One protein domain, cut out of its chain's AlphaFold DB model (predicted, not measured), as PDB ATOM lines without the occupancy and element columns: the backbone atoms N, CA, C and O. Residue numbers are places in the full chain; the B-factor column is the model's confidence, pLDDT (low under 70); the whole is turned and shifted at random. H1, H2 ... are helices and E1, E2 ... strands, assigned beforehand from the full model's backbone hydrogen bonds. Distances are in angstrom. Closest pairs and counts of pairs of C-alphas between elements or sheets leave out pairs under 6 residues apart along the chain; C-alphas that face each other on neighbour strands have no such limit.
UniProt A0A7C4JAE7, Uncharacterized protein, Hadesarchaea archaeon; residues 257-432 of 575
ATOM      1  N   ILE A 257      68.614  11.820 -95.651       72.31
ATOM      2  CA  ILE A 257      67.785  11.562 -96.841       72.31
ATOM      3  C   ILE A 257      66.738  12.658 -97.035       72.31
ATOM      4  O   ILE A 257      66.590  13.192 -98.134       72.31
ATOM      5  N   SER A 258      66.029  13.019 -95.966       76.25
ATOM      6  CA  SER A 258      64.981  14.038 -96.004       76.25
ATOM      7  C   SER A 258      65.548  15.388 -96.435       76.25
ATOM      8  O   SER A 258      64.936  16.088 -97.241       76.25
ATOM      9  N   SER A 259      66.750  15.738 -95.965       80.69
ATOM     10  CA  SER A 259      67.434  16.966 -96.380       80.69
ATOM     11  C   SER A 259      67.802  16.969 -97.873       80.69
ATOM     12  O   SER A 259      67.632  17.989 -98.548       80.69
ATOM     13  N   GLU A 260      68.221  15.824 -98.420       81.31
ATOM     14  CA  GLU A 260      68.575  15.668 -99.835       81.31
ATOM     15  C   GLU A 260      67.340  15.723-100.741       81.31
ATOM     16  O   GLU A 260      67.337  16.463-101.731       81.31
ATOM     17  N   ILE A 261      66.263  15.021-100.364       81.06
ATOM     18  CA  ILE A 261      64.963  15.057-101.054       81.06
ATOM     19  C   ILE A 261      64.411  16.485-101.077       81.06
ATOM     20  O   ILE A 261      63.976  16.962-102.127       81.06
ATOM     21  N   ASN A 262      64.467  17.194 -99.946       83.31
ATOM     22  CA  ASN A 262      64.034  18.586 -99.875       83.31
ATOM     23  C   ASN A 262      64.854  19.476-100.820       83.31
ATOM     24  O   ASN A 262      64.270  20.270-101.554       83.31
ATOM     25  N   SER A 263      66.176  19.280-100.898       85.62
ATOM     26  CA  SER A 263      67.025  20.048-101.821       85.62
ATOM     27  C   SER A 263      66.679  19.804-103.300       85.62
ATOM     28  O   SER A 263      66.668  20.737-104.106       85.62
ATOM     29  N   LEU A 264      66.338  18.564-103.670       85.00
ATOM     30  CA  LEU A 264      65.869  18.223-105.017       85.00
ATOM     31  C   LEU A 264      64.497  18.838-105.314       85.00
ATOM     32  O   LEU A 264      64.263  19.318-106.427       85.00
ATOM     33  N   ARG A 265      63.598  18.855-104.324       87.25
ATOM     34  CA  ARG A 265      62.273  19.477-104.435       87.25
ATOM     35  C   ARG A 265      62.389  20.983-104.650       87.25
ATOM     36  O   ARG A 265      61.721  21.514-105.534       87.25
ATOM     37  N   GLU A 266      63.241  21.652-103.883       89.44
ATOM     38  CA  GLU A 266      63.522  23.083-104.031       89.44
ATOM     39  C   GLU A 266      64.083  23.394-105.422       89.44
ATOM     40  O   GLU A 266      63.579  24.290-106.102       89.44
ATOM     41  N   LEU A 267      65.042  22.592-105.898       90.94
ATOM     42  CA  LEU A 267      65.605  22.731-107.241       90.94
ATOM     43  C   LEU A 267      64.532  22.579-108.330       90.94
ATOM     44  O   LEU A 267      64.412  23.427-109.218       90.94
ATOM     45  N   LYS A 268      63.711  21.525-108.247       91.56
ATOM     46  CA  LYS A 268      62.596  21.285-109.174       91.56
ATOM     47  C   LYS A 268      61.577  22.422-109.138       91.56
ATOM     48  O   LYS A 268      61.128  22.864-110.194       91.56
ATOM     49  N   SER A 269      61.226  22.908-107.948       92.38
ATOM     50  CA  SER A 269      60.291  24.020-107.764       92.38
ATOM     51  C   SER A 269      60.815  25.309-108.397       92.38
ATOM     52  O   SER A 269      60.058  25.999-109.077       92.38
ATOM     53  N   ALA A 270      62.112  25.594-108.262       93.38
ATOM     54  CA  ALA A 270      62.720  26.772-108.864       93.38
ATOM     55  C   ALA A 270      62.709  26.715-110.403       93.38
ATOM     56  O   ALA A 270      62.328  27.688-111.055       93.38
ATOM     57  N   PHE A 271      63.044  25.567-111.007       94.94
ATOM     58  CA  PHE A 271      62.940  25.400-112.463       94.94
ATOM     59  C   PHE A 271      61.495  25.448-112.967       94.94
ATOM     60  O   PHE A 271      61.245  25.996-114.041       94.94
ATOM     61  N   LEU A 272      60.540  24.924-112.191       95.44
ATOM     62  CA  LEU A 272      59.121  25.009-112.525       95.44
ATOM     63  C   LEU A 272      58.649  26.467-112.531       95.44
ATOM     64  O   LEU A 272      57.984  26.887-113.472       95.44
ATOM     65  N   GLN A 273      59.073  27.264-111.549       96.19
ATOM     66  CA  GLN A 273      58.772  28.694-111.503       96.19
ATOM     67  C   GLN A 273      59.340  29.440-112.722       96.19
ATOM     68  O   GLN A 273      58.647  30.257-113.328       96.19
ATOM     69  N   ILE A 274      60.583  29.146-113.123       96.19
ATOM     70  CA  ILE A 274      61.196  29.729-114.329       96.19
ATOM     71  C   ILE A 274      60.392  29.347-115.583       96.19
ATOM     72  O   ILE A 274      60.114  30.204-116.425       96.19
ATOM     73  N   TYR A 275      59.983  28.079-115.690       96.81
ATOM     74  CA  TYR A 275      59.148  27.588-116.786       96.81
ATOM     75  C   TYR A 275      57.800  28.319-116.852       96.81
ATOM     76  O   TYR A 275      57.418  28.798-117.918       96.81
ATOM     77  N   GLU A 276      57.102  28.469-115.724       96.50
ATOM     78  CA  GLU A 276      55.817  29.175-115.647       96.50
ATOM     79  C   GLU A 276      55.937  30.650-116.054       96.50
ATOM     80  O   GLU A 276      55.090  31.163-116.792       96.50
ATOM     81  N   ILE A 277      57.012  31.326-115.636       96.50
ATOM     82  CA  ILE A 277      57.295  32.712-116.027       96.50
ATOM     83  C   ILE A 277      57.490  32.821-117.545       96.50
ATOM     84  O   ILE A 277      56.912  33.705-118.184       96.50
ATOM     85  N   LEU A 278      58.274  31.919-118.143       94.81
ATOM     86  CA  LEU A 278      58.514  31.896-119.588       94.81
ATOM     87  C   LEU A 278      57.259  31.532-120.383       94.81
ATOM     88  O   LEU A 278      56.999  32.127-121.428       94.81
ATOM     89  N   TYR A 279      56.447  30.607-119.880       96.06
ATOM     90  CA  TYR A 279      55.189  30.220-120.507       96.06
ATOM     91  C   TYR A 279      54.156  31.360-120.461       96.06
ATOM     92  O   TYR A 279      53.499  31.663-121.456       96.06
ATOM     93  N   SER A 280      54.064  32.072-119.336       95.62
ATOM     94  CA  SER A 280      53.253  33.290-119.216       95.62
ATOM     95  C   SER A 280      53.751  34.398-120.151       95.62
ATOM     96  O   SER A 280      52.965  35.046-120.844       95.62
ATOM     97  N   SER A 281      55.073  34.573-120.235       94.19
ATOM     98  CA  SER A 281      55.724  35.516-121.150       94.19
ATOM     99  C   SER A 281      55.395  35.210-122.611       94.19
ATOM    100  O   SER A 281      55.008  36.114-123.347       94.19
ATOM    101  N   HIS A 282      55.451  33.938-123.012       93.69
ATOM    102  CA  HIS A 282      55.030  33.469-124.333       93.69
ATOM    103  C   HIS A 282      53.596  33.918-124.667       93.69
ATOM    104  O   HIS A 282      53.375  34.564-125.690       93.69
ATOM    105  N   GLN A 283      52.630  33.656-123.776       94.81
ATOM    106  CA  GLN A 283      51.226  34.045-123.977       94.81
ATOM    107  C   GLN A 283      51.035  35.568-124.073       94.81
ATOM    108  O   GLN A 283      50.190  36.053-124.824       94.81
ATOM    109  N   LYS A 284      51.804  36.349-123.308       94.88
ATOM    110  CA  LYS A 284      51.753  37.819-123.350       94.88
ATOM    111  C   LYS A 284      52.342  38.380-124.644       94.88
ATOM    112  O   LYS A 284      51.790  39.337-125.186       94.88
ATOM    113  N   VAL A 285      53.430  37.798-125.155       92.38
ATOM    114  CA  VAL A 285      53.992  38.179-126.462       92.38
ATOM    115  C   VAL A 285      52.989  37.877-127.578       92.38
ATOM    116  O   VAL A 285      52.788  38.718-128.449       92.38
ATOM    117  N   GLU A 286      52.304  36.735-127.514       92.50
ATOM    118  CA  GLU A 286      51.261  36.361-128.477       92.50
ATOM    119  C   GLU A 286      50.126  37.400-128.497       92.50
ATOM    120  O   GLU A 286      49.821  37.966-129.542       92.50
ATOM    121  N   LYS A 287      49.610  37.792-127.325       92.00
ATOM    122  CA  LYS A 287      48.606  38.869-127.208       92.00
ATOM    123  C   LYS A 287      49.106  40.244-127.655       92.00
ATOM    124  O   LYS A 287      48.326  41.071-128.124       92.00
ATOM    125  N   THR A 288      50.402  40.515-127.504       89.88
ATOM    126  CA  THR A 288      51.001  41.773-127.978       89.88
ATOM    127  C   THR A 288      50.937  41.853-129.501       89.88
ATOM    128  O   THR A 288      50.608  42.907-130.043       89.88
ATOM    129  N   ILE A 289      51.215  40.740-130.189       88.25
ATOM    130  CA  ILE A 289      51.082  40.636-131.648       88.25
ATOM    131  C   ILE A 289      49.632  40.914-132.076       88.25
ATOM    132  O   ILE A 289      49.415  41.560-133.099       88.25
ATOM    133  N   ASP A 290      48.655  40.531-131.251       85.75
ATOM    134  CA  ASP A 290      47.229  40.805-131.471       85.75
ATOM    135  C   ASP A 290      46.790  42.241-131.096       85.75
ATOM    136  O   ASP A 290      45.615  42.591-131.229       85.75
ATOM    137  N   GLY A 291      47.723  43.105-130.674       84.44
ATOM    138  CA  GLY A 291      47.509  44.546-130.492       84.44
ATOM    139  C   GLY A 291      47.631  45.073-129.058       84.44
ATOM    140  O   GLY A 291      47.522  46.285-128.852       84.44
ATOM    141  N   GLU A 292      47.892  44.227-128.056       87.06
ATOM    142  CA  GLU A 292      48.045  44.649-126.651       87.06
ATOM    143  C   GLU A 292      49.483  45.099-126.313       87.06
ATOM    144  O   GLU A 292      50.211  44.459-125.555       87.06
ATOM    145  N   LEU A 293      49.906  46.246-126.856       79.81
ATOM    146  CA  LEU A 293      51.301  46.724-126.796       79.81
ATOM    147  C   LEU A 293      51.865  46.957-125.379       79.81
ATOM    148  O   LEU A 293      53.077  46.878-125.180       79.81
ATOM    149  N   ASN A 294      51.009  47.203-124.383       86.94
ATOM    150  CA  ASN A 294      51.429  47.461-122.997       86.94
ATOM    151  C   ASN A 294      51.983  46.212-122.282       86.94
ATOM    152  O   ASN A 294      52.515  46.322-121.180       86.94
ATOM    153  N   LEU A 295      51.855  45.020-122.875       91.62
ATOM    154  CA  LEU A 295      52.308  43.777-122.252       91.62
ATOM    155  C   LEU A 295      53.822  43.555-122.363       91.62
ATOM    156  O   LEU A 295      54.371  42.833-121.533       91.62
ATOM    157  N   LEU A 296      54.521  44.183-123.317       90.62
ATOM    158  CA  LEU A 296      55.956  43.933-123.522       90.62
ATOM    159  C   LEU A 296      56.829  44.371-122.345       90.62
ATOM    160  O   LEU A 296      57.834  43.721-122.079       90.62
ATOM    161  N   GLU A 297      56.468  45.446-121.642       91.62
ATOM    162  CA  GLU A 297      57.196  45.891-120.443       91.62
ATOM    163  C   GLU A 297      57.064  44.862-119.307       91.62
ATOM    164  O   GLU A 297      58.023  44.562-118.595       91.62
ATOM    165  N   LEU A 298      55.879  44.251-119.179       93.00
ATOM    166  CA  LEU A 298      55.650  43.168-118.225       93.00
ATOM    167  C   LEU A 298      56.433  41.912-118.608       93.00
ATOM    168  O   LEU A 298      57.007  41.281-117.726       93.00
ATOM    169  N   VAL A 299      56.481  41.562-119.899       94.06
ATOM    170  CA  VAL A 299      57.262  40.409-120.375       94.06
ATOM    171  C   VAL A 299      58.749  40.608-120.109       94.06
ATOM    172  O   VAL A 299      59.398  39.707-119.592       94.06
ATOM    173  N   GLU A 300      59.297  41.780-120.420       95.00
ATOM    174  CA  GLU A 300      60.699  42.092-120.135       95.00
ATOM    175  C   GLU A 300      61.024  41.892-118.651       95.00
ATOM    176  O   GLU A 300      61.963  41.171-118.316       95.00
ATOM    177  N   LYS A 301      60.207  42.468-117.760       95.62
ATOM    178  CA  LYS A 301      60.384  42.337-116.310       95.62
ATOM    179  C   LYS A 301      60.276  40.885-115.837       95.62
ATOM    180  O   LYS A 301      61.045  40.465-114.973       95.62
ATOM    181  N   ASP A 302      59.333  40.124-116.385       95.62
ATOM    182  CA  ASP A 302      59.156  38.703-116.090       95.62
ATOM    183  C   ASP A 302      60.396  37.895-116.500       95.62
ATOM    184  O   ASP A 302      60.926  37.128-115.698       95.62
ATOM    185  N   LEU A 303      60.932  38.122-117.700       94.94
ATOM    186  CA  LEU A 303      62.144  37.451-118.172       94.94
ATOM    187  C   LEU A 303      63.393  37.859-117.377       94.94
ATOM    188  O   LEU A 303      64.228  37.010-117.072       94.94
ATOM    189  N   GLU A 304      63.517  39.127-116.983       96.12
ATOM    190  CA  GLU A 304      64.592  39.570-116.086       96.12
ATOM    191  C   GLU A 304      64.498  38.886-114.713       96.12
ATOM    192  O   GLU A 304      65.522  38.523-114.127       96.12
ATOM    193  N   ASN A 305      63.283  38.656-114.204       95.38
ATOM    194  CA  ASN A 305      63.075  37.866-112.992       95.38
ATOM    195  C   ASN A 305      63.439  36.390-113.206       95.38
ATOM    196  O   ASN A 305      64.085  35.809-112.338       95.38
ATOM    197  N   ALA A 306      63.088  35.800-114.353       94.69
ATOM    198  CA  ALA A 306      63.467  34.430-114.698       94.69
ATOM    199  C   ALA A 306      64.994  34.248-114.733       94.69
ATOM    200  O   ALA A 306      65.497  33.282-114.163       94.69
ATOM    201  N   ILE A 307      65.743  35.198-115.314       94.50
ATOM    202  CA  ILE A 307      67.218  35.181-115.286       94.50
ATOM    203  C   ILE A 307      67.741  35.272-113.855       94.50
ATOM    204  O   ILE A 307      68.623  34.503-113.488       94.50
ATOM    205  N   LYS A 308      67.212  36.180-113.028       95.44
ATOM    206  CA  LYS A 308      67.651  36.299-111.626       95.44
ATOM    207  C   LYS A 308      67.392  35.015-110.842       95.44
ATOM    208  O   LYS A 308      68.253  34.589-110.081       95.44
ATOM    209  N   LEU A 309      66.228  34.389-111.032       93.81
ATOM    210  CA  LEU A 309      65.909  33.095-110.425       93.81
ATOM    211  C   LEU A 309      66.873  32.010-110.902       93.81
ATOM    212  O   LEU A 309      67.412  31.286-110.071       93.81
ATOM    213  N   LEU A 310      67.149  31.944-112.206       93.75
ATOM    214  CA  LEU A 310      68.123  31.012-112.769       93.75
ATOM    215  C   LEU A 310      69.512  31.222-112.152       93.75
ATOM    216  O   LEU A 310      70.109  30.275-111.659       93.75
ATOM    217  N   GLN A 311      70.001  32.459-112.102       94.00
ATOM    218  CA  GLN A 311      71.291  32.792-111.495       94.00
ATOM    219  C   GLN A 311      71.336  32.422-110.011       94.00
ATOM    220  O   GLN A 311      72.334  31.871-109.554       94.00
ATOM    221  N   ASN A 312      70.252  32.659-109.268       92.69
ATOM    222  CA  ASN A 312      70.150  32.248-107.870       92.69
ATOM    223  C   ASN A 312      70.265  30.724-107.732       92.69
ATOM    224  O   ASN A 312      71.071  30.257-106.927       92.69
ATOM    225  N   VAL A 313      69.536  29.962-108.556       91.25
ATOM    226  CA  VAL A 313      69.610  28.492-108.598       91.25
ATOM    227  C   VAL A 313      71.032  28.027-108.910       91.25
ATOM    228  O   VAL A 313      71.588  27.221-108.174       91.25
ATOM    229  N   LEU A 314      71.662  28.577-109.950       90.44
ATOM    230  CA  LEU A 314      73.010  28.193-110.386       90.44
ATOM    231  C   LEU A 314      74.113  28.625-109.402       90.44
ATOM    232  O   LEU A 314      75.185  28.017-109.347       90.44
ATOM    233  N   SER A 315      73.865  29.674-108.613       87.25
ATOM    234  CA  SER A 315      74.785  30.156-107.577       87.25
ATOM    235  C   SER A 315      74.746  29.323-106.294       87.25
ATOM    236  O   SER A 315      75.674  29.415-105.484       87.25
ATOM    237  N   HIS A 316      73.708  28.502-106.107       79.56
ATOM    238  CA  HIS A 316      73.545  27.683-104.916       79.56
ATOM    239  C   HIS A 316      74.552  26.524-104.928       79.56
ATOM    240  O   HIS A 316      74.391  25.517-105.617       79.56
ATOM    241  N   LYS A 317      75.642  26.693-104.174       67.19
ATOM    242  CA  LYS A 317      76.738  25.726-104.056       67.19
ATOM    243  C   LYS A 317      76.869  25.271-102.613       67.19
ATOM    244  O   LYS A 317      77.804  25.666-101.922       67.19
ATOM    245  N   GLU A 318      75.937  24.446-102.158       74.06
ATOM    246  CA  GLU A 318      76.146  23.685-100.929       74.06
ATOM    247  C   GLU A 318      76.905  22.396-101.269       74.06
ATOM    248  O   GLU A 318      76.336  21.501-101.898       74.06
ATOM    249  N   PRO A 319      78.208  22.301-100.944       65.44
ATOM    250  CA  PRO A 319      79.004  21.136-101.302       65.44
ATOM    251  C   PRO A 319      78.454  19.883-100.616       65.44
ATOM    252  O   PRO A 319      78.195  19.888 -99.417       65.44
ATOM    253  N   GLY A 320      78.316  18.802-101.385       64.88
ATOM    254  CA  GLY A 320      77.882  17.493-100.886       64.88
ATOM    255  C   GLY A 320      76.423  17.149-101.182       64.88
ATOM    256  O   GLY A 320      76.121  15.964-101.260       64.88
ATOM    257  N   LYS A 321      75.559  18.139-101.451       80.06
ATOM    258  CA  LYS A 321      74.152  17.885-101.804       80.06
ATOM    259  C   LYS A 321      73.985  17.414-103.243       80.06
ATOM    260  O   LYS A 321      74.675  17.913-104.141       80.06
ATOM    261  N   ILE A 322      73.009  16.544-103.500       82.50
ATOM    262  CA  ILE A 322      72.663  16.061-104.848       82.50
ATOM    263  C   ILE A 322      72.363  17.233-105.790       82.50
ATOM    264  O   ILE A 322      72.869  17.286-106.913       82.50
ATOM    265  N   SER A 323      71.572  18.198-105.321       85.19
ATOM    266  CA  SER A 323      71.204  19.403-106.074       85.19
ATOM    267  C   SER A 323      72.431  20.173-106.575       85.19
ATOM    268  O   SER A 323      72.473  20.573-107.739       85.19
ATOM    269  N   SER A 324      73.477  20.297-105.752       85.88
ATOM    270  CA  SER A 324      74.722  20.977-106.129       85.88
ATOM    271  C   SER A 324      75.465  20.272-107.270       85.88
ATOM    272  O   SER A 324      76.030  20.936-108.138       85.88
ATOM    273  N   ARG A 325      75.438  18.934-107.311       83.12
ATOM    274  CA  ARG A 325      76.070  18.136-108.373       83.12
ATOM    275  C   ARG A 325      75.302  18.230-109.681       83.12
ATOM    276  O   ARG A 325      75.921  18.376-110.731       83.12
ATOM    277  N   ILE A 326      73.970  18.223-109.613       87.94
ATOM    278  CA  ILE A 326      73.120  18.474-110.783       87.94
ATOM    279  C   ILE A 326      73.438  19.855-111.367       87.94
ATOM    280  O   ILE A 326      73.704  19.968-112.561       87.94
ATOM    281  N   ILE A 327      73.516  20.887-110.521       90.25
ATOM    282  CA  ILE A 327      73.896  22.243-110.942       90.25
ATOM    283  C   ILE A 327      75.307  22.264-111.553       90.25
ATOM    284  O   ILE A 327      75.532  22.925-112.566       90.25
ATOM    285  N   GLN A 328      76.271  21.537-110.978       89.00
ATOM    286  CA  GLN A 328      77.620  21.426-111.543       89.00
ATOM    287  C   GLN A 328      77.626  20.767-112.926       89.00
ATOM    288  O   GLN A 328      78.330  21.262-113.803       89.00
ATOM    289  N   GLY A 329      76.843  19.702-113.129       86.81
ATOM    290  CA  GLY A 329      76.654  19.064-114.436       86.81
ATOM    291  C   GLY A 329      76.107  20.051-115.462       86.81
ATOM    292  O   GLY A 329      76.732  20.282-116.491       86.81
ATOM    293  N   MET A 330      75.037  20.765-115.108       90.75
ATOM    294  CA  MET A 330      74.436  21.782-115.977       90.75
ATOM    295  C   MET A 330      75.390  22.931-116.333       90.75
ATOM    296  O   MET A 330      75.255  23.520-117.404       90.75
ATOM    297  N   CYS A 331      76.330  23.267-115.445       91.69
ATOM    298  CA  CYS A 331      77.336  24.310-115.652       91.69
ATOM    299  C   CYS A 331      78.586  23.821-116.401       91.69
ATOM    300  O   CYS A 331      79.381  24.646-116.857       91.69
ATOM    301  N   LYS A 332      78.805  22.507-116.508       90.38
ATOM    302  CA  LYS A 332      79.996  21.943-117.142       90.38
ATOM    303  C   LYS A 332      79.900  22.108-118.659       90.38
ATOM    304  O   LYS A 332      78.899  21.756-119.274       90.38
ATOM    305  N   ARG A 333      80.950  22.654-119.280       90.00
ATOM    306  CA  ARG A 333      81.049  22.698-120.745       90.00
ATOM    307  C   ARG A 333      81.474  21.331-121.299       90.00
ATOM    308  O   ARG A 333      82.401  20.732-120.743       90.00
ATOM    309  N   PRO A 334      80.865  20.850-122.399       84.25
ATOM    310  CA  PRO A 334      81.354  19.687-123.137       84.25
ATOM    311  C   PRO A 334      82.737  19.946-123.759       84.25
ATOM    312  O   PRO A 334      83.089  21.088-124.041       84.25
ATOM    313  N   GLU A 335      83.487  18.884-124.075       77.75
ATOM    314  CA  GLU A 335      84.858  18.954-124.638       77.75
ATOM    315  C   GLU A 335      84.976  19.711-125.980       77.75
ATOM    316  O   GLU A 335      86.073  20.084-126.382       77.75
ATOM    317  N   ASN A 336      83.861  19.969-126.670       79.31
ATOM    318  CA  ASN A 336      83.814  20.630-127.981       79.31
ATOM    319  C   ASN A 336      83.576  22.154-127.907       79.31
ATOM    320  O   ASN A 336      83.028  22.718-128.855       79.31
ATOM    321  N   ASP A 337      83.893  22.800-126.779       84.12
ATOM    322  CA  ASP A 337      83.606  24.223-126.498       84.12
ATOM    323  C   ASP A 337      82.124  24.616-126.667       84.12
ATOM    324  O   ASP A 337      81.775  25.790-126.809       84.12
ATOM    325  N   ALA A 338      81.226  23.630-126.646       89.12
ATOM    326  CA  ALA A 338      79.794  23.868-126.692       89.12
ATOM    327  C   ALA A 338      79.324  24.584-125.411       89.12
ATOM    328  O   ALA A 338      79.893  24.356-124.340       89.12
ATOM    329  N   PRO A 339      78.276  25.421-125.489       93.19
ATOM    330  CA  PRO A 339      77.702  26.025-124.298       93.19
ATOM    331  C   PRO A 339      77.073  24.947-123.407       93.19
ATOM    332  O   PRO A 339      76.367  24.051-123.890       93.19
ATOM    333  N   SER A 340      77.324  25.051-122.103       94.31
ATOM    334  CA  SER A 340      76.694  24.206-121.085       94.31
ATOM    335  C   SER A 340      75.177  24.421-121.051       94.31
ATOM    336  O   SER A 340      74.667  25.394-121.607       94.31
ATOM    337  N   ILE A 341      74.417  23.535-120.402       94.62
ATOM    338  CA  ILE A 341      72.956  23.701-120.295       94.62
ATOM    339  C   ILE A 341      72.598  25.031-119.615       94.62
ATOM    340  O   ILE A 341      71.691  25.735-120.061       94.62
ATOM    341  N   ALA A 342      73.335  25.395-118.564       94.44
ATOM    342  CA  ALA A 342      73.179  26.669-117.875       94.44
ATOM    343  C   ALA A 342      73.432  27.857-118.819       94.44
ATOM    344  O   ALA A 342      72.608  28.766-118.901       94.44
ATOM    345  N   GLU A 343      74.516  27.810-119.597       95.50
ATOM    346  CA  GLU A 343      74.837  28.851-120.579       95.50
ATOM    347  C   GLU A 343      73.788  28.927-121.692       95.50
ATOM    348  O   GLU A 343      73.407  30.021-122.096       95.50
ATOM    349  N   GLN A 344      73.267  27.790-122.161       96.12
ATOM    350  CA  GLN A 344      72.192  27.761-123.154       96.12
ATOM    351  C   GLN A 344      70.925  28.460-122.646       96.12
ATOM    352  O   GLN A 344      70.315  29.226-123.395       96.12
ATOM    353  N   LEU A 345      70.542  28.238-121.383       96.12
ATOM    354  CA  LEU A 345      69.412  28.935-120.759       96.12
ATOM    355  C   LEU A 345      69.680  30.439-120.625       96.12
ATOM    356  O   LEU A 345      68.832  31.244-121.010       96.12
ATOM    357  N   GLU A 346      70.852  30.831-120.123       95.94
ATOM    358  CA  GLU A 346      71.215  32.243-119.957       95.94
ATOM    359  C   GLU A 346      71.266  32.986-121.299       95.94
ATOM    360  O   GLU A 346      70.689  34.071-121.425       95.94
ATOM    361  N   ILE A 347      71.896  32.392-122.318       95.69
ATOM    362  CA  ILE A 347      71.965  32.932-123.683       95.69
ATOM    363  C   ILE A 347      70.558  33.035-124.271       95.69
ATOM    364  O   ILE A 347      70.193  34.089-124.794       95.69
ATOM    365  N   GLY A 348      69.760  31.967-124.174       95.81
ATOM    366  CA  GLY A 348      68.404  31.918-124.714       95.81
ATOM    367  C   GLY A 348      67.513  33.014-124.132       95.81
ATOM    368  O   GLY A 348      66.959  33.818-124.884       95.81
ATOM    369  N   ILE A 349      67.433  33.113-122.799       96.19
ATOM    370  CA  ILE A 349      66.598  34.126-122.132       96.19
ATOM    371  C   ILE A 349      67.125  35.542-122.412       96.19
ATOM    372  O   ILE A 349      66.341  36.438-122.725       96.19
ATOM    373  N   SER A 350      68.446  35.754-122.389       96.31
ATOM    374  CA  SER A 350      69.042  37.072-122.660       96.31
ATOM    375  C   SER A 350      68.779  37.556-124.087       96.31
ATOM    376  O   SER A 350      68.470  38.732-124.295       96.31
ATOM    377  N   LYS A 351      68.859  36.661-125.080       96.00
ATOM    378  CA  LYS A 351      68.545  36.991-126.477       96.00
ATOM    379  C   LYS A 351      67.066  37.337-126.659       96.00
ATOM    380  O   LYS A 351      66.761  38.297-127.360       96.00
ATOM    381  N   ILE A 352      66.156  36.628-125.984       96.50
ATOM    382  CA  ILE A 352      64.722  36.967-125.991       96.50
ATOM    383  C   ILE A 352      64.503  38.371-125.406       96.50
ATOM    384  O   ILE A 352      63.807  39.181-126.015       96.50
ATOM    385  N   ILE A 353      65.132  38.701-124.271       96.94
ATOM    386  CA  ILE A 353      65.044  40.044-123.668       96.94
ATOM    387  C   ILE A 353      65.545  41.122-124.641       96.94
ATOM    388  O   ILE A 353      64.921  42.177-124.764       96.94
ATOM    389  N   ALA A 354      66.657  40.877-125.341       96.44
ATOM    390  CA  ALA A 354      67.216  41.826-126.302       96.44
ATOM    391  C   ALA A 354      66.271  42.099-127.486       96.44
ATOM    392  O   ALA A 354      66.093  43.258-127.872       96.44
ATOM    393  N   GLU A 355      65.623  41.065-128.026       96.88
ATOM    394  CA  GLU A 355      64.622  41.226-129.089       96.88
ATOM    395  C   GLU A 355      63.366  41.938-128.597       96.88
ATOM    396  O   GLU A 355      62.854  42.818-129.284       96.88
ATOM    397  N   ILE A 356      62.899  41.638-127.383       96.00
ATOM    398  CA  ILE A 356      61.757  42.342-126.789       96.00
ATOM    399  C   ILE A 356      62.070  43.831-126.620       96.00
ATOM    400  O   ILE A 356      61.274  44.669-127.040       96.00
ATOM    401  N   LYS A 357      63.258  44.178-126.107       96.31
ATOM    402  CA  LYS A 357      63.728  45.573-126.011       96.31
ATOM    403  C   LYS A 357      63.817  46.247-127.383       96.31
ATOM    404  O   LYS A 357      63.527  47.437-127.514       96.31
ATOM    405  N   THR A 358      64.214  45.509-128.416       96.56
ATOM    406  CA  THR A 358      64.293  46.020-129.793       96.56
ATOM    407  C   THR A 358      62.902  46.270-130.372       96.56
ATOM    408  O   THR A 358      62.635  47.374-130.850       96.56
ATOM    409  N   ALA A 359      61.984  45.312-130.233       94.56
ATOM    410  CA  ALA A 359      60.592  45.449-130.646       94.56
ATOM    411  C   ALA A 359      59.896  46.619-129.927       94.56
ATOM    412  O   ALA A 359      59.231  47.426-130.571       94.56
ATOM    413  N   GLN A 360      60.110  46.789-128.617       93.69
ATOM    414  CA  GLN A 360      59.609  47.948-127.864       93.69
ATOM    415  C   GLN A 360      60.122  49.284-128.434       93.69
ATOM    416  O   GLN A 360      59.350  50.231-128.591       93.69
ATOM    417  N   ARG A 361      61.418  49.387-128.770       95.38
ATOM    418  CA  ARG A 361      61.992  50.602-129.383       95.38
ATOM    419  C   ARG A 361      61.371  50.898-130.747       95.38
ATOM    420  O   ARG A 361      61.029  52.051-130.999       95.38
ATOM    421  N   MET A 362      61.185  49.877-131.581       95.31
ATOM    422  CA  MET A 362      60.527  49.995-132.887       95.31
ATOM    423  C   MET A 362      59.072  50.450-132.746       95.31
ATOM    424  O   MET A 362      58.642  51.383-133.423       95.31
ATOM    425  N   LEU A 363      58.328  49.887-131.791       91.50
ATOM    426  CA  LEU A 363      56.962  50.321-131.483       91.50
ATOM    427  C   LEU A 363      56.911  51.793-131.052       91.50
ATOM    428  O   LEU A 363      56.070  52.545-131.545       91.50
ATOM    429  N   ASN A 364      57.854  52.239-130.216       91.44
ATOM    430  CA  ASN A 364      57.979  53.647-129.822       91.44
ATOM    431  C   ASN A 364      58.308  54.570-131.012       91.44
ATOM    432  O   ASN A 364      57.891  55.729-131.034       91.44
ATOM    433  N   GLN A 365      59.020  54.053-132.016       94.31
ATOM    434  CA  GLN A 365      59.329  54.740-133.276       94.31
ATOM    435  C   GLN A 365      58.217  54.613-134.334       94.31
ATOM    436  O   GLN A 365      58.323  55.213-135.401       94.31
ATOM    437  N   ARG A 366      57.107  53.926-134.014       92.25
ATOM    438  CA  ARG A 366      55.963  53.625-134.901       92.25
ATOM    439  C   ARG A 366      56.275  52.652-136.051       92.25
ATOM    440  O   ARG A 366      55.528  52.605-137.026       92.25
ATOM    441  N   GLU A 367      57.316  51.838-135.916       93.38
ATOM    442  CA  GLU A 367      57.701  50.757-136.840       93.38
ATOM    443  C   GLU A 367      56.992  49.444-136.457       93.38
ATOM    444  O   GLU A 367      57.585  48.483-135.966       93.38
ATOM    445  N   THR A 368      55.660  49.421-136.582       91.38
ATOM    446  CA  THR A 368      54.836  48.340-136.012       91.38
ATOM    447  C   THR A 368      55.014  46.997-136.716       91.38
ATOM    448  O   THR A 368      54.957  45.960-136.062       91.38
ATOM    449  N   LYS A 369      55.230  46.993-138.037       92.19
ATOM    450  CA  LYS A 369      55.375  45.755-138.823       92.19
ATOM    451  C   LYS A 369      56.708  45.074-138.545       92.19
ATOM    452  O   LYS A 369      56.777  43.854-138.445       92.19
ATOM    453  N   GLU A 370      57.765  45.864-138.422       94.38
ATOM    454  CA  GLU A 370      59.108  45.409-138.096       94.38
ATOM    455  C   GLU A 370      59.139  44.806-136.685       94.38
ATOM    456  O   GLU A 370      59.629  43.690-136.512       94.38
ATOM    457  N   ALA A 371      58.513  45.475-135.710       91.75
ATOM    458  CA  ALA A 371      58.351  44.943-134.359       91.75
ATOM    459  C   ALA A 371      57.556  43.626-134.338       91.75
ATOM    460  O   ALA A 371      57.970  42.668-133.689       91.75
ATOM    461  N   GLU A 372      56.444  43.544-135.073       92.94
ATOM    462  CA  GLU A 372      55.639  42.322-135.171       92.94
ATOM    463  C   GLU A 372      56.443  41.156-135.765       92.94
ATOM    464  O   GLU A 372      56.378  40.038-135.254       92.94
ATOM    465  N   ASN A 373      57.249  41.408-136.800       94.62
ATOM    466  CA  ASN A 373      58.116  40.392-137.400       94.62
ATOM    467  C   ASN A 373      59.154  39.864-136.400       94.62
ATOM    468  O   ASN A 373      59.367  38.650-136.337       94.62
ATOM    469  N   ILE A 374      59.759  40.747-135.596       94.69
ATOM    470  CA  ILE A 374      60.669  40.352-134.513       94.69
ATOM    471  C   ILE A 374      59.933  39.470-133.503       94.69
ATOM    472  O   ILE A 374      60.379  38.359-133.221       94.69
ATOM    473  N   LEU A 375      58.775  39.909-133.002       94.31
ATOM    474  CA  LEU A 375      58.019  39.141-132.010       94.31
ATOM    475  C   LEU A 375      57.573  37.780-132.561       94.31
ATOM    476  O   LEU A 375      57.719  36.774-131.875       94.31
ATOM    477  N   ARG A 376      57.106  37.712-133.815       94.25
ATOM    478  CA  ARG A 376      56.754  36.447-134.482       94.25
ATOM    479  C   ARG A 376      57.958  35.517-134.622       94.25
ATOM    480  O   ARG A 376      57.800  34.304-134.503       94.25
ATOM    481  N   SER A 377      59.159  36.059-134.832       94.38
ATOM    482  CA  SER A 377      60.379  35.251-134.933       94.38
ATOM    483  C   SER A 377      60.721  34.508-133.632       94.38
ATOM    484  O   SER A 377      61.246  33.395-133.697       94.38
ATOM    485  N   LEU A 378      60.317  35.037-132.466       94.38
ATOM    486  CA  LEU A 378      60.510  34.396-131.155       94.38
ATOM    487  C   LEU A 378      59.727  33.083-130.985       94.38
ATOM    488  O   LEU A 378      60.073  32.276-130.121       94.38
ATOM    489  N   PHE A 379      58.696  32.846-131.800       92.94
ATOM    490  CA  PHE A 379      57.915  31.602-131.802       92.94
ATOM    491  C   PHE A 379      58.475  30.548-132.760       92.94
ATOM    492  O   PHE A 379      57.925  29.453-132.871       92.94
ATOM    493  N   SER A 380      59.559  30.859-133.476       89.88
ATOM    494  CA  SER A 380      60.177  29.899-134.381       89.88
ATOM    495  C   SER A 380      60.719  28.697-133.607       89.88
ATOM    496  O   SER A 380      61.365  28.825-132.567       89.88
ATOM    497  N   THR A 381      60.451  27.496-134.115       85.50
ATOM    498  CA  THR A 381      61.048  26.271-133.583       85.50
ATOM    499  C   THR A 381      62.506  26.202-134.016       85.50
ATOM    500  O   THR A 381      62.790  26.168-135.219       85.50
ATOM    501  N   VAL A 382      63.429  26.144-133.059       88.31
ATOM    502  CA  VAL A 382      64.858  25.967-133.343       88.31
ATOM    503  C   VAL A 382      65.158  24.477-133.353       88.31
ATOM    504  O   VAL A 382      64.925  23.784-132.369       88.31
ATOM    505  N   LYS A 383      65.674  23.964-134.475       89.56
ATOM    506  CA  LYS A 383      66.183  22.589-134.511       89.56
ATOM    507  C   LYS A 383      67.506  22.546-133.743       89.56
ATOM    508  O   LYS A 383      68.428  23.250-134.160       89.56
ATOM    509  N   PRO A 384      67.625  21.742-132.675       91.69
ATOM    510  CA  PRO A 384      68.861  21.680-131.915       91.69
ATOM    511  C   PRO A 384      69.989  21.101-132.768       91.69
ATOM    512  O   PRO A 384      69.790  20.174-133.558       91.69
ATOM    513  N   LYS A 385      71.200  21.623-132.574       91.94
ATOM    514  CA  LYS A 385      72.420  20.994-133.074       91.94
ATOM    515  C   LYS A 385      72.763  19.825-132.157       91.94
ATOM    516  O   LYS A 385      72.983  20.008-130.964       91.94
ATOM    517  N   GLU A 386      72.811  18.624-132.715       91.88
ATOM    518  CA  GLU A 386      73.144  17.414-131.966       91.88
ATOM    519  C   GLU A 386      74.655  17.172-131.979       91.88
ATOM    520  O   GLU A 386      75.281  17.091-133.038       91.88
ATOM    521  N   ILE A 387      75.244  17.046-130.793       89.75
ATOM    522  CA  ILE A 387      76.640  16.666-130.598       89.75
ATOM    523  C   ILE A 387      76.678  15.289-129.950       89.75
ATOM    524  O   ILE A 387      75.994  15.027-128.964       89.75
ATOM    525  N   ARG A 388      77.500  14.395-130.503       88.69
ATOM    526  CA  ARG A 388      77.801  13.118-129.856       88.69
ATOM    527  C   ARG A 388      78.850  13.347-128.785       88.69
ATOM    528  O   ARG A 388      79.901  13.918-129.068       88.69
ATOM    529  N   ILE A 389      78.555  12.869-127.594       85.56
ATOM    530  CA  ILE A 389      79.427  12.949-126.427       85.56
ATOM    531  C   ILE A 389      79.745  11.528-125.971       85.56
ATOM    532  O   ILE A 389      78.887  10.644-126.024       85.56
ATOM    533  N   GLU A 390      80.997  11.296-125.591       85.38
ATOM    534  CA  GLU A 390      81.431  10.045-124.974       85.38
ATOM    535  C   GLU A 390      81.773  10.341-123.513       85.38
ATOM    536  O   GLU A 390      82.636  11.169-123.237       85.38
ATOM    537  N   HIS A 391      81.103   9.668-122.580       80.88
ATOM    538  CA  HIS A 391      81.485   9.673-121.172       80.88
ATOM    539  C   HIS A 391      82.248   8.387-120.875       80.88
ATOM    540  O   HIS A 391      81.730   7.297-121.120       80.88
ATOM    541  N   GLU A 392      83.465   8.500-120.353       82.00
ATOM    542  CA  GLU A 392      84.206   7.352-119.836       82.00
ATOM    543  C   GLU A 392      83.851   7.139-118.364       82.00
ATOM    544  O   GLU A 392      84.095   8.003-117.520       82.00
ATOM    545  N   ILE A 393      83.231   6.002-118.062       76.50
ATOM    546  CA  ILE A 393      82.697   5.687-116.741       76.50
ATOM    547  C   ILE A 393      83.094   4.263-116.389       76.50
ATOM    548  O   ILE A 393      82.715   3.321-117.073       76.50
ATOM    549  N   ALA A 394      83.884   4.112-115.323       68.75
ATOM    550  CA  ALA A 394      84.412   2.814-114.891       68.75
ATOM    551  C   ALA A 394      85.119   2.020-116.020       68.75
ATOM    552  O   ALA A 394      85.093   0.794-116.030       68.75
ATOM    553  N   GLY A 395      85.756   2.722-116.967       74.81
ATOM    554  CA  GLY A 395      86.444   2.128-118.122       74.81
ATOM    555  C   GLY A 395      85.540   1.796-119.317       74.81
ATOM    556  O   GLY A 395      86.038   1.347-120.347       74.81
ATOM    557  N   GLU A 396      84.230   2.042-119.220       74.75
ATOM    558  CA  GLU A 396      83.287   1.908-120.330       74.75
ATOM    559  C   GLU A 396      82.961   3.267-120.951       74.75
ATOM    560  O   GLU A 396      82.845   4.282-120.266       74.75
ATOM    561  N   LYS A 397      82.795   3.293-122.276       83.56
ATOM    562  CA  LYS A 397      82.423   4.501-123.016       83.56
ATOM    563  C   LYS A 397      80.923   4.531-123.266       83.56
ATOM    564  O   LYS A 397      80.419   3.801-124.119       83.56
ATOM    565  N   ILE A 398      80.227   5.429-122.586       81.75
ATOM    566  CA  ILE A 398      78.806   5.685-122.804       81.75
ATOM    567  C   ILE A 398      78.666   6.777-123.850       81.75
ATOM    568  O   ILE A 398      79.196   7.875-123.698       81.75
ATOM    569  N   ARG A 399      77.931   6.476-124.918       85.25
ATOM    570  CA  ARG A 399      77.640   7.437-125.982       85.25
ATOM    571  C   ARG A 399      76.303   8.112-125.718       85.25
ATOM    572  O   ARG A 399      75.277   7.439-125.675       85.25
ATOM    573  N   GLY A 400      76.327   9.432-125.589       84.31
ATOM    574  CA  GLY A 400      75.149  10.282-125.456       84.31
ATOM    575  C   GLY A 400      74.968  11.206-126.660       84.31
ATOM    576  O   GLY A 400      75.885  11.421-127.459       84.31
ATOM    577  N   ILE A 401      73.765  11.765-126.777       87.00
ATOM    578  CA  ILE A 401      73.473  12.873-127.689       87.00
ATOM    579  C   ILE A 401      73.183  14.099-126.828       87.00
ATOM    580  O   ILE A 401      72.201  14.118-126.091       87.00
ATOM    581  N   PHE A 402      74.031  15.114-126.948       87.62
ATOM    582  CA  PHE A 402      73.844  16.428-126.349       87.62
ATOM    583  C   PHE A 402      73.177  17.356-127.365       87.62
ATOM    584  O   PHE A 402      73.627  17.454-128.510       87.62
ATOM    585  N   LYS A 403      72.099  18.030-126.969       90.81
ATOM    586  CA  LYS A 403      71.356  18.950-127.839       90.81
ATOM    587  C   LYS A 403      71.718  20.390-127.498       90.81
ATOM    588  O   LYS A 403      71.569  20.810-126.356       90.81
ATOM    589  N   ILE A 404      72.157  21.141-128.504       91.88
ATOM    590  CA  ILE A 404      72.442  22.571-128.392       91.88
ATOM    591  C   ILE A 404      71.312  23.336-129.059       91.88
ATOM    592  O   ILE A 404      71.200  23.343-130.287       91.88
ATOM    593  N   TYR A 405      70.484  23.975-128.245       90.69
ATOM    594  CA  TYR A 405      69.419  24.861-128.707       90.69
ATOM    595  C   TYR A 405      69.919  26.293-128.897       90.69
ATOM    596  O   TYR A 405      69.435  26.994-129.784       90.69
ATOM    597  N   PHE A 406      70.900  26.711-128.090       91.06
ATOM    598  CA  PHE A 406      71.438  28.066-128.113       91.06
ATOM    599  C   PHE A 406      72.961  28.079-128.096       91.06
ATOM    600  O   PHE A 406      73.591  27.454-127.258       91.06
ATOM    601  N   ASP A 407      73.547  28.860-128.991       90.12
ATOM    602  CA  ASP A 407      74.930  29.326-128.958       90.12
ATOM    603  C   ASP A 407      74.965  30.829-129.292       90.12
ATOM    604  O   ASP A 407      73.916  31.468-129.446       90.12
ATOM    605  N   GLU A 408      76.154  31.420-129.422       86.94
ATOM    606  CA  GLU A 408      76.309  32.841-129.766       86.94
ATOM    607  C   GLU A 408      75.617  33.223-131.088       86.94
ATOM    608  O   GLU A 408      75.099  34.334-131.205       86.94
ATOM    609  N   ASN A 409      75.478  32.290-132.034       89.69
ATOM    610  CA  ASN A 409      74.924  32.533-133.371       89.69
ATOM    611  C   ASN A 409      73.458  32.095-133.530       89.69
ATOM    612  O   ASN A 409      72.823  32.406-134.534       89.69
ATOM    613  N   SER A 410      72.910  31.378-132.551       89.12
ATOM    614  CA  SER A 410      71.552  30.837-132.609       89.12
ATOM    615  C   SER A 410      70.497  31.947-132.545       89.12
ATOM    616  O   SER A 410      70.681  32.913-131.793       89.12
ATOM    617  N   PRO A 411      69.383  31.835-133.289       90.94
ATOM    618  CA  PRO A 411      68.306  32.810-133.204       90.94
ATOM    619  C   PRO A 411      67.597  32.742-131.836       90.94
ATOM    620  O   PRO A 411      67.539  31.674-131.220       90.94
ATOM    621  N   PRO A 412      67.043  33.862-131.351       92.31
ATOM    622  CA  PRO A 412      66.208  33.882-130.154       92.31
ATOM    623  C   PRO A 412      64.914  33.092-130.386       92.31
ATOM    624  O   PRO A 412      64.265  33.238-131.420       92.31
ATOM    625  N   SER A 413      64.516  32.269-129.414       95.62
ATOM    626  CA  SER A 413      63.269  31.502-129.481       95.62
ATOM    627  C   SER A 413      62.759  31.167-128.086       95.62
ATOM    628  O   SER A 413      63.430  30.476-127.322       95.62
ATOM    629  N   ILE A 414      61.549  31.618-127.754       94.81
ATOM    630  CA  ILE A 414      60.907  31.281-126.476       94.81
ATOM    631  C   ILE A 414      60.607  29.777-126.423       94.81
ATOM    632  O   ILE A 414      60.805  29.139-125.389       94.81
ATOM    633  N   MET A 415      60.209  29.190-127.556       94.56
ATOM    634  CA  MET A 415      59.880  27.766-127.651       94.56
ATOM    635  C   MET A 415      61.081  26.867-127.361       94.56
ATOM    636  O   MET A 415      60.938  25.880-126.645       94.56
ATOM    637  N   ALA A 416      62.269  27.221-127.853       94.31
ATOM    638  CA  ALA A 416      63.471  26.433-127.600       94.31
ATOM    639  C   ALA A 416      63.943  26.518-126.132       94.31
ATOM    640  O   ALA A 416      64.411  25.519-125.589       94.31
ATOM    641  N   VAL A 417      63.760  27.660-125.448       95.69
ATOM    642  CA  VAL A 417      64.021  27.750-123.994       95.69
ATOM    643  C   VAL A 417      63.015  26.902-123.207       95.69
ATOM    644  O   VAL A 417      63.405  26.181-122.289       95.69
ATOM    645  N   LEU A 418      61.731  26.947-123.576       95.56
ATOM    646  CA  LEU A 418      60.694  26.122-122.947       95.56
ATOM    647  C   LEU A 418      60.942  24.621-123.154       95.56
ATOM    648  O   LEU A 418      60.731  23.846-122.224       95.56
ATOM    649  N   GLU A 419      61.417  24.206-124.330       94.44
ATOM    650  CA  GLU A 419      61.795  22.815-124.606       94.44
ATOM    651  C   GLU A 419      62.975  22.369-123.730       94.44
ATOM    652  O   GLU A 419      62.920  21.299-123.120       94.44
ATOM    653  N   LEU A 420      64.001  23.215-123.590       93.94
ATOM    654  CA  LEU A 420      65.149  22.958-122.718       93.94
ATOM    655  C   LEU A 420      64.724  22.809-121.247       93.94
ATOM    656  O   LEU A 420      65.094  21.834-120.594       93.94
ATOM    657  N   LEU A 421      63.886  23.718-120.739       95.12
ATOM    658  CA  LEU A 421      63.345  23.653-119.375       95.12
ATOM    659  C   LEU A 421      62.422  22.454-119.156       95.12
ATOM    660  O   LEU A 421      62.491  21.810-118.112       95.12
ATOM    661  N   SER A 422      61.582  22.120-120.137       94.38
ATOM    662  CA  SER A 422      60.744  20.922-120.076       94.38
ATOM    663  C   SER A 422      61.595  19.653-120.002       94.38
ATOM    664  O   SER A 422      61.244  18.725-119.275       94.38
ATOM    665  N   GLY A 423      62.715  19.611-120.729       93.62
ATOM    666  CA  GLY A 423      63.691  18.529-120.651       93.62
ATOM    667  C   GLY A 423      64.339  18.424-119.269       93.62
ATOM    668  O   GLY A 423      64.365  17.335-118.695       93.62
ATOM    669  N   ILE A 424      64.767  19.553-118.693       93.62
ATOM    670  CA  ILE A 424      65.317  19.634-117.326       93.62
ATOM    671  C   ILE A 424      64.304  19.130-116.296       93.62
ATOM    672  O   ILE A 424      64.633  18.288-115.466       93.62
ATOM    673  N   LEU A 425      63.054  19.597-116.359       92.81
ATOM    674  CA  LEU A 425      61.990  19.175-115.443       92.81
ATOM    675  C   LEU A 425      61.669  17.683-115.579       92.81
ATOM    676  O   LEU A 425      61.448  17.011-114.571       92.81
ATOM    677  N   SER A 426      61.679  17.160-116.808       92.44
ATOM    678  CA  SER A 426      61.547  15.727-117.082       92.44
ATOM    679  C   SER A 426      62.691  14.930-116.450       92.44
ATOM    680  O   SER A 426      62.446  13.915-115.803       92.44
ATOM    681  N   ASP A 427      63.937  15.376-116.607       91.56
ATOM    682  CA  ASP A 427      65.099  14.689-116.039       91.56
ATOM    683  C   ASP A 427      65.126  14.783-114.501       91.56
ATOM    684  O   ASP A 427      65.350  13.771-113.841       91.56
ATOM    685  N   LEU A 428      64.772  15.928-113.906       88.06
ATOM    686  CA  LEU A 428      64.615  16.073-112.450       88.06
ATOM    687  C   LEU A 428      63.502  15.183-111.886       88.06
ATOM    688  O   LEU A 428      63.642  14.641-110.789       88.06
ATOM    689  N   ALA A 429      62.402  15.000-112.620       86.38
ATOM    690  CA  ALA A 429      61.318  14.116-112.202       86.38
ATOM    691  C   ALA A 429      61.750  12.642-112.133       86.38
ATOM    692  O   ALA A 429      61.250  11.926-111.275       86.38
ATOM    693  N   LYS A 430      62.703  12.205-112.970       84.06
ATOM    694  CA  LYS A 430      63.268  10.842-112.918       84.06
ATOM    695  C   LYS A 430      64.146  10.605-111.684       84.06
ATOM    696  O   LYS A 430      64.327   9.462-111.289       84.06
ATOM    697  N   ILE A 431      64.711  11.670-111.108       82.94
ATOM    698  CA  ILE A 431      65.612  11.616-109.940       82.94
ATOM    699  C   ILE A 431      64.842  11.865-108.631       82.94
ATOM    700  O   ILE A 431      65.276  11.454-107.559       82.94
ATOM    701  N   SER A 432      63.694  12.544-108.702       75.56
ATOM    702  CA  SER A 432      62.874  12.863-107.532       75.56
ATOM    703  C   SER A 432      62.162  11.603-107.016       75.56
ATOM    704  O   SER A 432      61.227  11.121-107.653       75.56
TER     705      SER A 432
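This is residues 257 to 432 of the 575 residues of an uncharacterized protein of Hadesarchaea archaeon (UniProt A0A7C4JAE7). Four helices, H1, H2, H4 and H6, lie side by side in a ring and make a long bundle, with the short H5 packed on H4 and on the last residues of H1 near one end and the short H3 set steeply near the other. The hairpin of strands E1 and E2 reaches away from the bundle as a narrow two-stranded ribbon. The 176 printed residues hold six named helices and two named strands, in the order H1, H2, H3, H4, H5, E1, E2, H6; the sheet E1 - E2 is antiparallel and the class is mostly helix. The whole is compact, with a radius of gyration of the C-alphas of 17.9 A, and elongated, with spans of 61 by 35 by 22 A.

H1, residues 257 to 289, and H2, residues 295 to 315, form a helical hairpin; they touch, closest at the C-alphas of Ser 281 and Val 299, 5.2 A, opposite ways at a shallow tilt of 21 degrees. H3, residues 322 to 331, touches residues 260 to 267 of H1 at a steep tilt of 44 degrees, closest at the C-alphas of Leu 264 and Ser 323, 5.6 A. H4, residues 341 to 364, touches H2 at a shallow tilt of 20 degrees, closest at the C-alphas of Glu 300 and Ile 353, 6.0 A, and is apart from H1. H5, residues 368 to 377, forms a helical hairpin with H4, closest at the C-alphas of Ala 359 and Ala 371, 4.4 A. E1, residues 385 to 393, and E2, residues 396 to 404, are antiparallel at 154 degrees and form a hairpin; N 387 and O 402 are 2.8 A apart and N 398 and O 391 2.8 A, within hydrogen-bond range. H6, residues 414 to 431, touches H1 at a shallow tilt of 19 degrees, closest at the C-alphas of Tyr 275 and Leu 421, 6.3 A, and touches residues 345 to 352 of H4. H1, H2, H3, H4 and H5 have every O i to N i+4 pair within hydrogen-bond range, H6 13 of 14.

H1 starts at C-alpha 257, (67.785, 11.562, -96.841), and is 48.3 A long. H2 measures 30.1 A, H4 34.8 A and H6 26.1 A, ending at C-alpha 431, (65.612, 11.616, -109.940).

The C-alphas of Arg 366 and Gly 395 are the two farthest apart, 62.1 A. The printed part has no cut and no long link. The mean pLDDT of the printed part is 89.9; residues 317, 319 to 320 and 394 are under 70.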